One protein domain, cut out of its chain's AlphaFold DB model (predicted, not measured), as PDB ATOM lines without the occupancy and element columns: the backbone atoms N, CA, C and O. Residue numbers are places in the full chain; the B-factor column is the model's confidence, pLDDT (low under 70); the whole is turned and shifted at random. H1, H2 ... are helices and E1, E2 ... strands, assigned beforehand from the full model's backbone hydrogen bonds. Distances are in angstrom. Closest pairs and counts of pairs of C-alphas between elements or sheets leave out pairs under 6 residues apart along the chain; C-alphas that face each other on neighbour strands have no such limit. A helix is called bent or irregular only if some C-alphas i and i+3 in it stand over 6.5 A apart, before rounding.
ATOM      1  N   GLU A  18     116.816 119.029 174.204       97.44
ATOM      2  CA  GLU A  18     115.862 119.728 175.055       97.44
ATOM      3  C   GLU A  18     116.190 121.222 175.062       97.44
ATOM      4  O   GLU A  18     117.327 121.622 175.328       97.44
ATOM      5  N   GLU A  19     115.189 122.051 174.777       96.69
ATOM      6  CA  GLU A  19     115.298 123.497 174.956       96.69
ATOM      7  C   GLU A  19     115.281 123.829 176.450       96.69
ATOM      8  O   GLU A  19     114.504 123.263 177.222       96.69
ATOM      9  N   VAL A  20     116.156 124.742 176.854       96.12
ATOM     10  CA  VAL A  20     116.227 125.258 178.216       96.12
ATOM     11  C   VAL A  20     115.503 126.595 178.279       96.12
ATOM     12  O   VAL A  20     115.671 127.446 177.403       96.12
ATOM     13  N   ASP A  21     114.721 126.782 179.341       92.69
ATOM     14  CA  ASP A  21     113.963 128.008 179.566       92.69
ATOM     15  C   ASP A  21     114.865 129.249 179.528       92.69
ATOM     16  O   ASP A  21     115.911 129.331 180.187       92.69
ATOM     17  N   VAL A  22     114.417 130.254 178.775       84.81
ATOM     18  CA  VAL A  22     115.101 131.545 178.655       84.81
ATOM     19  C   VAL A  22     115.223 132.182 180.043       84.81
ATOM     20  O   VAL A  22     114.249 132.288 180.787       84.81
ATOM     21  N   GLY A  23     116.439 132.596 180.404       86.56
ATOM     22  CA  GLY A  23     116.771 133.080 181.748       86.56
ATOM     23  C   GLY A  23     117.369 132.024 182.685       86.56
ATOM     24  O   GLY A  23     117.929 132.398 183.715       86.56
ATOM     25  N   ASN A  24     117.347 130.734 182.324       93.25
ATOM     26  CA  ASN A  24     117.965 129.651 183.099       93.25
ATOM     27  C   ASN A  24     119.067 128.905 182.324       93.25
ATOM     28  O   ASN A  24     119.115 127.680 182.278       93.25
ATOM     29  N   VAL A  25     120.024 129.642 181.758       95.19
ATOM     30  CA  VAL A  25     121.142 129.096 180.952       95.19
ATOM     31  C   VAL A  25     122.076 128.115 181.677       95.19
ATOM     32  O   VAL A  25     123.008 127.571 181.082       95.19
ATOM     33  N   TYR A  26     121.862 127.890 182.969       96.56
ATOM     34  CA  TYR A  26     122.635 126.959 183.781       96.56
ATOM     35  C   TYR A  26     121.939 125.605 183.966       96.56
ATOM     36  O   TYR A  26     122.509 124.736 184.631       96.56
ATOM     37  N   ASP A  27     120.754 125.391 183.383       96.81
ATOM     38  CA  ASP A  27     120.013 124.128 183.479       96.81
ATOM     39  C   ASP A  27     120.553 123.041 182.536       96.81
ATOM     40  O   ASP A  27     119.945 122.630 181.553       96.81
ATOM     41  N   TRP A  28     121.755 122.575 182.834       97.50
ATOM     42  CA  TRP A  28     122.405 121.432 182.202       97.50
ATOM     43  C   TRP A  28     123.401 120.824 183.195       97.50
ATOM     44  O   TRP A  28     123.585 121.337 184.296       97.50
ATOM     45  N   GLU A  29     124.057 119.720 182.857       97.94
ATOM     46  CA  GLU A  29     124.959 119.020 183.782       97.94
ATOM     47  C   GLU A  29     126.290 118.735 183.095       97.94
ATOM     48  O   GLU A  29     126.322 118.200 181.986       97.94
ATOM     49  N   ILE A  30     127.387 119.109 183.753       97.31
ATOM     50  CA  ILE A  30     128.744 118.929 183.231       97.31
ATOM     51  C   ILE A  30     129.046 117.436 183.110       97.31
ATOM     52  O   ILE A  30     128.872 116.677 184.059       97.31
ATOM     53  N   GLY A  31     129.535 117.017 181.944       94.75
ATOM     54  CA  GLY A  31     129.864 115.619 181.664       94.75
ATOM     55  C   GLY A  31     128.678 114.762 181.216       94.75
ATOM     56  O   GLY A  31     128.912 113.681 180.681       94.75
ATOM     57  N   THR A  32     127.445 115.246 181.381       96.56
ATOM     58  CA  THR A  32     126.224 114.589 180.883       96.56
ATOM     59  C   THR A  32     125.708 115.288 179.631       96.56
ATOM     60  O   THR A  32     125.407 114.643 178.626       96.56
ATOM     61  N   HIS A  33     125.621 116.619 179.682       98.19
ATOM     62  CA  HIS A  33     124.984 117.427 178.656       98.19
ATOM     63  C   HIS A  33     126.005 118.204 177.827       98.19
ATOM     64  O   HIS A  33     126.865 118.905 178.359       98.19
ATOM     65  N   GLY A  34     125.864 118.111 176.509       97.56
ATOM     66  CA  GLY A  34     126.378 119.080 175.560       97.56
ATOM     67  C   GLY A  34     125.404 120.245 175.466       97.56
ATOM     68  O   GLY A  34     124.218 120.103 175.765       97.56
ATOM     69  N   ILE A  35     125.912 121.401 175.061       98.12
ATOM     70  CA  ILE A  35     125.128 122.629 174.963       98.12
ATOM     71  C   ILE A  35     125.291 123.253 173.583       98.12
ATOM     72  O   ILE A  35     126.391 123.303 173.022       98.12
ATOM     73  N   ARG A  36     124.185 123.745 173.035       98.12
ATOM     74  CA  ARG A  36     124.124 124.599 171.853       98.12
ATOM     75  C   ARG A  36     123.504 125.920 172.283       98.12
ATOM     76  O   ARG A  36     122.410 125.929 172.828       98.12
ATOM     77  N   ILE A  37     124.215 127.017 172.051       97.69
ATOM     78  CA  ILE A  37     123.730 128.359 172.376       97.69
ATOM     79  C   ILE A  37     123.455 129.146 171.106       97.69
ATOM     80  O   ILE A  37     124.183 129.006 170.114       97.69
ATOM     81  N   LYS A  38     122.458 130.021 171.175       97.75
ATOM     82  CA  LYS A  38     122.156 131.029 170.166       97.75
ATOM     83  C   LYS A  38     121.721 132.322 170.853       97.75
ATOM     84  O   LYS A  38     121.014 132.286 171.853       97.75
ATOM     85  N   PHE A  39     122.184 133.460 170.352       97.00
ATOM     86  CA  PHE A  39     121.782 134.781 170.838       97.00
ATOM     87  C   PHE A  39     122.073 135.854 169.786       97.00
ATOM     88  O   PHE A  39     122.931 135.667 168.919       97.00
ATOM     89  N   GLU A  40     121.402 137.000 169.890       96.38
ATOM     90  CA  GLU A  40     121.586 138.144 168.993       96.38
ATOM     91  C   GLU A  40     122.138 139.351 169.764       96.38
ATOM     92  O   GLU A  40     121.674 139.680 170.855       96.38
ATOM     93  N   VAL A  41     123.127 140.049 169.197       95.69
ATOM     94  CA  VAL A  41     123.589 141.344 169.719       95.69
ATOM     95  C   VAL A  41     123.720 142.345 168.579       95.69
ATOM     96  O   VAL A  41     124.547 142.160 167.685       95.69
ATOM     97  N   ASN A  42     122.964 143.446 168.657       94.12
ATOM     98  CA  ASN A  42     122.945 144.535 167.671       94.12
ATOM     99  C   ASN A  42     122.636 144.056 166.236       94.12
ATOM    100  O   ASN A  42     123.340 144.445 165.301       94.12
ATOM    101  N   GLY A  43     121.628 143.194 166.050       94.88
ATOM    102  CA  GLY A  43     121.250 142.682 164.728       94.88
ATOM    103  C   GLY A  43     122.212 141.642 164.153       94.88
ATOM    104  O   GLY A  43     122.184 141.377 162.953       94.88
ATOM    105  N   ARG A  44     123.113 141.088 164.977       96.50
ATOM    106  CA  ARG A  44     124.031 140.021 164.579       96.50
ATOM    107  C   ARG A  44     123.820 138.783 165.433       96.50
ATOM    108  O   ARG A  44     123.962 138.849 166.653       96.50
ATOM    109  N   ASP A  45     123.607 137.664 164.754       97.38
ATOM    110  CA  ASP A  45     123.487 136.348 165.366       97.38
ATOM    111  C   ASP A  45     124.848 135.764 165.746       97.38
ATOM    112  O   ASP A  45     125.839 135.860 165.009       97.38
ATOM    113  N   TYR A  46     124.861 135.100 166.895       98.19
ATOM    114  CA  TYR A  46     125.969 134.310 167.401       98.19
ATOM    115  C   TYR A  46     125.450 132.943 167.821       98.19
ATOM    116  O   TYR A  46     124.327 132.797 168.301       98.19
ATOM    117  N   GLY A  47     126.299 131.935 167.677       97.50
ATOM    118  CA  GLY A  47     125.988 130.603 168.155       97.50
ATOM    119  C   GLY A  47     127.223 129.733 168.252       97.50
ATOM    120  O   GLY A  47     128.256 129.997 167.632       97.50
ATOM    121  N   GLY A  48     127.118 128.697 169.067       97.31
ATOM    122  CA  GLY A  48     128.213 127.777 169.312       97.31
ATOM    123  C   GLY A  48     127.723 126.498 169.961       97.31
ATOM    124  O   GLY A  48     126.652 126.459 170.563       97.31
ATOM    125  N   THR A  49     128.536 125.453 169.844       97.44
ATOM    126  CA  THR A  49     128.240 124.149 170.426       97.44
ATOM    127  C   THR A  49     129.452 123.604 171.170       97.44
ATOM    128  O   THR A  49     130.569 123.637 170.646       97.44
ATOM    129  N   TYR A  50     129.215 123.070 172.367       97.56
ATOM    130  CA  TYR A  50     130.144 122.192 173.071       97.56
ATOM    131  C   TYR A  50     129.508 120.832 173.319       97.56
ATOM    132  O   TYR A  50     128.333 120.747 173.670       97.56
ATOM    133  N   LEU A  51     130.302 119.783 173.113       96.31
ATOM    134  CA  LEU A  51     129.918 118.402 173.388       96.31
ATOM    135  C   LEU A  51     129.979 118.118 174.903       96.31
ATOM    136  O   LEU A  51     130.678 118.853 175.612       96.31
ATOM    137  N   PRO A  52     129.293 117.067 175.398       94.94
ATOM    138  CA  PRO A  52     129.234 116.754 176.829       94.94
ATOM    139  C   PRO A  52     130.596 116.641 177.524       94.94
ATOM    140  O   PRO A  52     130.735 117.020 178.688       94.94
ATOM    141  N   GLU A  53     131.615 116.139 176.823       94.25
ATOM    142  CA  GLU A  53     132.945 115.933 177.392       94.25
ATOM    143  C   GLU A  53     133.743 117.228 177.588       94.25
ATOM    144  O   GLU A  53     134.576 117.286 178.487       94.25
ATOM    145  N   VAL A  54     133.478 118.285 176.809       95.69
ATOM    146  CA  VAL A  54     134.383 119.446 176.718       95.69
ATOM    147  C   VAL A  54     134.530 120.160 178.057       95.69
ATOM    148  O   VAL A  54     135.647 120.413 178.500       95.69
ATOM    149  N   ALA A  55     133.413 120.468 178.722       95.69
ATOM    150  CA  ALA A  55     133.441 121.159 180.011       95.69
ATOM    151  C   ALA A  55     134.149 120.321 181.086       95.69
ATOM    152  O   ALA A  55     134.917 120.850 181.885       95.69
ATOM    153  N   LYS A  56     133.928 119.001 181.068       96.25
ATOM    154  CA  LYS A  56     134.523 118.066 182.023       96.25
ATOM    155  C   LYS A  56     136.028 117.905 181.806       96.25
ATOM    156  O   LYS A  56     136.774 117.930 182.774       96.25
ATOM    157  N   GLU A  57     136.473 117.742 180.562       96.12
ATOM    158  CA  GLU A  57     137.892 117.571 180.212       96.12
ATOM    159  C   GLU A  57     138.730 118.817 180.508       96.12
ATOM    160  O   GLU A  57     139.912 118.703 180.814       96.12
ATOM    161  N   GLN A  58     138.123 120.001 180.413       96.06
ATOM    162  CA  GLN A  58     138.778 121.267 180.742       96.06
ATOM    163  C   GLN A  58     138.652 121.649 182.224       96.06
ATOM    164  O   GLN A  58     139.183 122.683 182.619       96.06
ATOM    165  N   GLU A  59     137.933 120.849 183.019       96.62
ATOM    166  CA  GLU A  59     137.604 121.141 184.420       96.62
ATOM    167  C   GLU A  59     136.909 122.505 184.606       96.62
ATOM    168  O   GLU A  59     137.075 123.172 185.626       96.62
ATOM    169  N   TRP A  60     136.116 122.926 183.616       97.81
ATOM    170  CA  TRP A  60     135.425 124.214 183.631       97.81
ATOM    171  C   TRP A  60     134.133 124.169 184.439       97.81
ATOM    172  O   TRP A  60     133.357 123.213 184.359       97.81
ATOM    173  N   THR A  61     133.831 125.270 185.129       97.94
ATOM    174  CA  THR A  61     132.482 125.503 185.659       97.94
ATOM    175  C   THR A  61     131.489 125.802 184.530       97.94
ATOM    176  O   THR A  61     131.858 126.002 183.364       97.94
ATOM    177  N   LYS A  62     130.190 125.862 184.848       97.00
ATOM    178  CA  LYS A  62     129.168 126.209 183.849       97.00
ATOM    179  C   LYS A  62     129.355 127.634 183.318       97.00
ATOM    180  O   LYS A  62     129.199 127.871 182.122       97.00
ATOM    181  N   GLU A  63     129.734 128.563 184.191       96.25
ATOM    182  CA  GLU A  63     130.020 129.963 183.871       96.25
ATOM    183  C   GLU A  63     131.229 130.082 182.937       96.25
ATOM    184  O   GLU A  63     131.171 130.781 181.923       96.25
ATOM    185  N   GLU A  64     132.313 129.368 183.249       97.06
ATOM    186  CA  GLU A  64     133.519 129.331 182.418       97.06
ATOM    187  C   GLU A  64     133.226 128.718 181.048       97.06
ATOM    188  O   GLU A  64     133.629 129.270 180.020       97.06
ATOM    189  N   THR A  65     132.447 127.635 181.026       97.38
ATOM    190  CA  THR A  65     132.009 126.969 179.796       97.38
ATOM    191  C   THR A  65     131.200 127.914 178.911       97.38
ATOM    192  O   THR A  65     131.513 128.053 177.727       97.38
ATOM    193  N   LEU A  66     130.200 128.612 179.464       97.06
ATOM    194  CA  LEU A  66     129.387 129.578 178.716       97.06
ATOM    195  C   LEU A  66     130.222 130.757 178.220       97.06
ATOM    196  O   LEU A  66     130.137 131.118 177.047       97.06
ATOM    197  N   SER A  67     131.070 131.335 179.073       96.75
ATOM    198  CA  SER A  67     131.964 132.432 178.689       96.75
ATOM    199  C   SER A  67     132.887 132.015 177.538       96.75
ATOM    200  O   SER A  67     132.964 132.699 176.516       96.75
ATOM    201  N   SER A  68     133.518 130.845 177.654       97.31
ATOM    202  CA  SER A  68     134.356 130.248 176.612       97.31
ATOM    203  C   SER A  68     133.574 130.008 175.317       97.31
ATOM    204  O   SER A  68     134.041 130.368 174.234       97.31
ATOM    205  N   LEU A  69     132.352 129.480 175.408       97.56
ATOM    206  CA  LEU A  69     131.511 129.194 174.248       97.56
ATOM    207  C   LEU A  69     131.051 130.468 173.527       97.56
ATOM    208  O   LEU A  69     131.112 130.534 172.301       97.56
ATOM    209  N   ILE A  70     130.676 131.508 174.272       97.44
ATOM    210  CA  ILE A  70     130.339 132.836 173.739       97.44
ATOM    211  C   ILE A  70     131.544 133.439 173.003       97.44
ATOM    212  O   ILE A  70     131.410 133.992 171.907       97.44
ATOM    213  N   ARG A  71     132.752 133.299 173.565       96.81
ATOM    214  CA  ARG A  71     133.992 133.732 172.902       96.81
ATOM    215  C   ARG A  71     134.262 132.928 171.635       96.81
ATOM    216  O   ARG A  71     134.597 133.519 170.608       96.81
ATOM    217  N   LYS A  72     134.063 131.608 171.682       96.38
ATOM    218  CA  LYS A  72     134.204 130.698 170.538       96.38
ATOM    219  C   LYS A  72     133.199 131.003 169.423       96.38
ATOM    220  O   LYS A  72     133.569 130.914 168.257       96.38
ATOM    221  N   ALA A  73     131.986 131.441 169.765       96.50
ATOM    222  CA  ALA A  73     130.972 131.926 168.824       96.50
ATOM    223  C   ALA A  73     131.379 133.235 168.111       96.50
ATOM    224  O   ALA A  73     130.700 133.690 167.193       96.50
ATOM    225  N   GLY A  74     132.492 133.857 168.518       95.81
ATOM    226  CA  GLY A  74     133.044 135.061 167.902       95.81
ATOM    227  C   GLY A  74     132.589 136.366 168.554       95.81
ATOM    228  O   GLY A  74     132.925 137.443 168.049       95.81
ATOM    229  N   PHE A  75     131.865 136.311 169.677       97.06
ATOM    230  CA  PHE A  75     131.452 137.509 170.399       97.06
ATOM    231  C   PHE A  75     132.611 138.098 171.215       97.06
ATOM    232  O   PHE A  75     133.156 137.480 172.133       97.06
ATOM    233  N   LYS A  76     132.983 139.345 170.904       94.44
ATOM    234  CA  LYS A  76     134.093 140.074 171.550       94.44
ATOM    235  C   LYS A  76     133.639 141.113 172.584       94.44
ATOM    236  O   LYS A  76     134.480 141.762 173.197       94.44
ATOM    237  N   GLY A  77     132.331 141.276 172.791       93.75
ATOM    238  CA  GLY A  77     131.781 142.237 173.749       93.75
ATOM    239  C   GLY A  77     131.904 141.789 175.210       93.75
ATOM    240  O   GLY A  77     132.505 140.758 175.524       93.75
ATOM    241  N   LYS A  78     131.336 142.568 176.131       94.00
ATOM    242  CA  LYS A  78     131.244 142.171 177.543       94.00
ATOM    243  C   LYS A  78     130.136 141.131 177.706       94.00
ATOM    244  O   LYS A  78     129.055 141.315 177.157       94.00
ATOM    245  N   VAL A  79     130.407 140.069 178.460       94.25
ATOM    246  CA  VAL A  79     129.377 139.104 178.861       94.25
ATOM    247  C   VAL A  79     128.625 139.726 180.035       94.25
ATOM    248  O   VAL A  79     129.170 139.827 181.131       94.25
ATOM    249  N   THR A  80     127.436 140.263 179.772       94.69
ATOM    250  CA  THR A  80     126.561 140.869 180.787       94.69
ATOM    251  C   THR A  80     125.489 139.879 181.221       94.69
ATOM    252  O   THR A  80     125.171 138.945 180.490       94.69
ATOM    253  N   GLN A  81     124.882 140.112 182.383       93.25
ATOM    254  CA  GLN A  81     123.767 139.291 182.855       93.25
ATOM    255  C   GLN A  81     122.583 139.305 181.870       93.25
ATOM    256  O   GLN A  81     122.047 138.255 181.544       93.25
ATOM    257  N   SER A  82     122.267 140.469 181.294       93.69
ATOM    258  CA  SER A  82     121.231 140.601 180.260       93.69
ATOM    259  C   SER A  82     121.521 139.783 178.998       93.69
ATOM    260  O   SER A  82     120.599 139.300 178.353       93.69
ATOM    261  N   LEU A  83     122.801 139.629 178.638       94.62
ATOM    262  CA  LEU A  83     123.195 138.778 177.521       94.62
ATOM    263  C   LEU A  83     122.918 137.319 177.867       94.62
ATOM    264  O   LEU A  83     122.307 136.626 177.065       94.62
ATOM    265  N   LEU A  84     123.335 136.871 179.055       95.19
ATOM    266  CA  LEU A  84     123.091 135.505 179.516       95.19
ATOM    267  C   LEU A  84     121.593 135.189 179.560       95.19
ATOM    268  O   LEU A  84     121.187 134.132 179.106       95.19
ATOM    269  N   GLU A  85     120.763 136.122 180.018       94.38
ATOM    270  CA  GLU A  85     119.304 135.963 180.037       94.38
ATOM    271  C   GLU A  85     118.681 135.879 178.640       94.38
ATOM    272  O   GLU A  85     117.634 135.264 178.490       94.38
ATOM    273  N   SER A  86     119.320 136.460 177.621       94.62
ATOM    274  CA  SER A  86     118.847 136.421 176.230       94.62
ATOM    275  C   SER A  86     119.287 135.186 175.439       94.62
ATOM    276  O   SER A  86     118.902 135.042 174.282       94.62
ATOM    277  N   ILE A  87     120.132 134.322 176.014       96.75
ATOM    278  CA  ILE A  87     120.631 133.138 175.313       96.75
ATOM    279  C   ILE A  87     119.531 132.079 175.235       96.75
ATOM    280  O   ILE A  87     119.024 131.609 176.252       96.75
ATOM    281  N   GLU A  88     119.249 131.641 174.013       97.31
ATOM    282  CA  GLU A  88     118.548 130.395 173.728       97.31
ATOM    283  C   GLU A  88     119.560 129.257 173.885       97.31
ATOM    284  O   GLU A  88     120.525 129.156 173.115       97.31
ATOM    285  N   LEU A  89     119.382 128.430 174.915       98.12
ATOM    286  CA  LEU A  89     120.218 127.260 175.156       98.12
ATOM    287  C   LEU A  89     119.416 125.995 174.880       98.12
ATOM    288  O   LEU A  89     118.310 125.820 175.371       98.12
ATOM    289  N   GLU A  90     120.014 125.086 174.129       97.94
ATOM    290  CA  GLU A  90     119.534 123.724 173.962       97.94
ATOM    291  C   GLU A  90     120.586 122.779 174.538       97.94
ATOM    292  O   GLU A  90     121.777 122.880 174.215       97.94
ATOM    293  N   ARG A  91     120.154 121.868 175.406       97.88
ATOM    294  CA  ARG A  91     120.994 120.803 175.945       97.88
ATOM    295  C   ARG A  91     120.716 119.499 175.214       97.88
ATOM    296  O   ARG A  91     119.608 119.261 174.745       97.88
ATOM    297  N   TYR A  92     121.722 118.647 175.122       97.62
ATOM    298  CA  TYR A  92     121.586 117.322 174.526       97.62
ATOM    299  C   TYR A  92     122.597 116.360 175.133       97.62
ATOM    300  O   TYR A  92     123.556 116.771 175.782       97.62
ATOM    301  N   GLN A  93     122.412 115.069 174.911       97.25
ATOM    302  CA  GLN A  93     123.346 114.030 175.335       97.25
ATOM    303  C   GLN A  93     124.045 113.433 174.115       97.25
ATOM    304  O   GLN A  93     123.587 113.585 172.979       97.25
ATOM    305  N   SER A  94     125.164 112.741 174.325       94.00
ATOM    306  CA  SER A  94     125.827 112.028 173.234       94.00
ATOM    307  C   SER A  94     126.287 110.638 173.631       94.00
ATOM    308  O   SER A  94     126.853 110.460 174.707       94.00
ATOM    309  N   SER A  95     126.126 109.684 172.716       91.75
ATOM    310  CA  SER A  95     126.805 108.391 172.774       91.75
ATOM    311  C   SER A  95     128.027 108.432 171.862       91.75
ATOM    312  O   SER A  95     127.893 108.637 170.653       91.75
ATOM    313  N   LYS A  96     129.219 108.290 172.445       89.31
ATOM    314  CA  LYS A  96     130.505 108.388 171.748       89.31
ATOM    315  C   LYS A  96     131.127 107.008 171.593       89.31
ATOM    316  O   LYS A  96     131.204 106.250 172.555       89.31
ATOM    317  N   VAL A  97     131.603 106.715 170.390       90.81
ATOM    318  CA  VAL A  97     132.430 105.543 170.093       90.81
ATOM    319  C   VAL A  97     133.693 106.028 169.407       90.81
ATOM    320  O   VAL A  97     133.642 106.918 168.558       90.81
ATOM    321  N   ASP A  98     134.827 105.446 169.765       92.31
ATOM    322  CA  ASP A  98     136.105 105.765 169.155       92.31
ATOM    323  C   ASP A  98     136.907 104.512 168.813       92.31
ATOM    324  O   ASP A  98     136.587 103.417 169.270       92.31
ATOM    325  N   MET A  99     137.871 104.680 167.910       92.56
ATOM    326  CA  MET A  99     138.730 103.617 167.406       92.56
ATOM    327  C   MET A  99     140.100 104.190 167.031       92.56
ATOM    328  O   MET A  99     140.182 105.212 166.334       92.56
ATOM    329  N   THR A 100     141.179 103.547 167.472       94.69
ATOM    330  CA  THR A 100     142.544 103.878 167.041       94.69
ATOM    331  C   THR A 100     142.833 103.311 165.651       94.69
ATOM    332  O   THR A 100     142.149 102.408 165.156       94.69
ATOM    333  N   TYR A 101     143.861 103.835 164.981       91.06
ATOM    334  CA  TYR A 101     144.298 103.265 163.708       91.06
ATOM    335  C   TYR A 101     144.720 101.792 163.838       91.06
ATOM    336  O   TYR A 101     144.462 101.007 162.923       91.06
ATOM    337  N   GLU A 102     145.333 101.405 164.961       90.56
ATOM    338  CA  GLU A 102     145.745 100.020 165.214       90.56
ATOM    339  C   GLU A 102     144.531  99.084 165.279       90.56
ATOM    340  O   GLU A 102     144.475  98.103 164.534       90.56
ATOM    341  N   GLU A 103     143.509  99.445 166.060       90.56
ATOM    342  CA  GLU A 103     142.253  98.688 166.173       90.56
ATOM    343  C   GLU A 103     141.545  98.557 164.813       90.56
ATOM    344  O   GLU A 103     141.034  97.492 164.445       90.56
ATOM    345  N   TYR A 104     141.555  99.631 164.015       90.56
ATOM    346  CA  TYR A 104     141.035  99.605 162.650       90.56
ATOM    347  C   TYR A 104     141.828  98.648 161.746       90.56
ATOM    348  O   TYR A 104     141.227  97.885 160.981       90.56
ATOM    349  N   ALA A 105     143.163  98.683 161.803       90.31
ATOM    350  CA  ALA A 105     144.032  97.851 160.975       90.31
ATOM    351  C   ALA A 105     143.836  96.356 161.274       90.31
ATOM    352  O   ALA A 105     143.711  95.555 160.342       90.31
ATOM    353  N   GLU A 106     143.717  95.990 162.550       90.12
ATOM    354  CA  GLU A 106     143.381  94.632 162.986       90.12
ATOM    355  C   GLU A 106     142.005  94.194 162.462       90.12
ATOM    356  O   GLU A 106     141.875  93.143 161.826       90.12
TER     357      GLU A 106
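What this domain is: This is residues 18 to 106 of the 138 residues of a protein of Naegleria fowleri (UniProt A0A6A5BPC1). A four-stranded sheet with H2 packed slantwise over one face makes a compact body, and the far part of E4 leaves it as a long arm that ends in H4. Residues 97 to 106 stick out, while H1 lies on the same face as H2, beside the strands. The printed part has 89 residues, with four named helices and four named strands that follow along the chain as E1 E2 E3 H1 H2 H3 E4 H4; the sheet, in the order E1 - E4 - E2 - E3, is all antiparallel, and the class is mixed, helices and strands. The whole is loose, with a radius of gyration of the C-alphas of 15.2 A and spans of 54 by 23 by 22 A.

Where its parts are: E1, residues 18 to 20, 6.4 A long, begins at C-alpha 18 (115.862, 119.728, 175.055). E2, residues 34 to 41, measures 23.2 A, and E3, residues 44 to 50, 20.7 A. H1, residues 52 to 57, 9.3 A, is only just irregular: C-alphas 52 and 55 are 6.9 A apart. H2, residues 62 to 72, measures 14.9 A, and H3, residues 81 to 85, 6.2 A. E4, residues 88 to 100, 36.4 A, bends by 53 degrees at residue 93. H4, residues 101 to 106, 8.7 A, ends at C-alpha 106 (143.381, 94.632, 162.986).

How they stand to each other: N 20 and O 89 of E1 and E4 are 2.8 A apart, N 36 and O 90 of E2 and E4 2.8 A, and N 39 and O 46 of the hairpin E2 and E3 3.0 A, each within hydrogen-bond range. H2 is on the sheet at a height of 9.2 A, over E3 and only just over E2, where 3 of its C-alphas fall; its closest C-alphas to E3 are Leu 69 and Gly 48, 6.1 A. H1 and H2 are close but not clearly touching, Ala 55 and Thr 65 having the closest C-alphas, 6.0 A. H3 only grazes the sheet, with residues 83 to 85. In H2, H3 and H4 every O i to N i+4 pair is within range; in H1, 1 of 2.

The domain as a whole: The C-alphas farthest apart, of Asn 42 and Glu 106, are 54.1 A apart. The printed part has no cut; the link from E1 to E2 is long, 13 residues. No printed residue is under 70 in pLDDT.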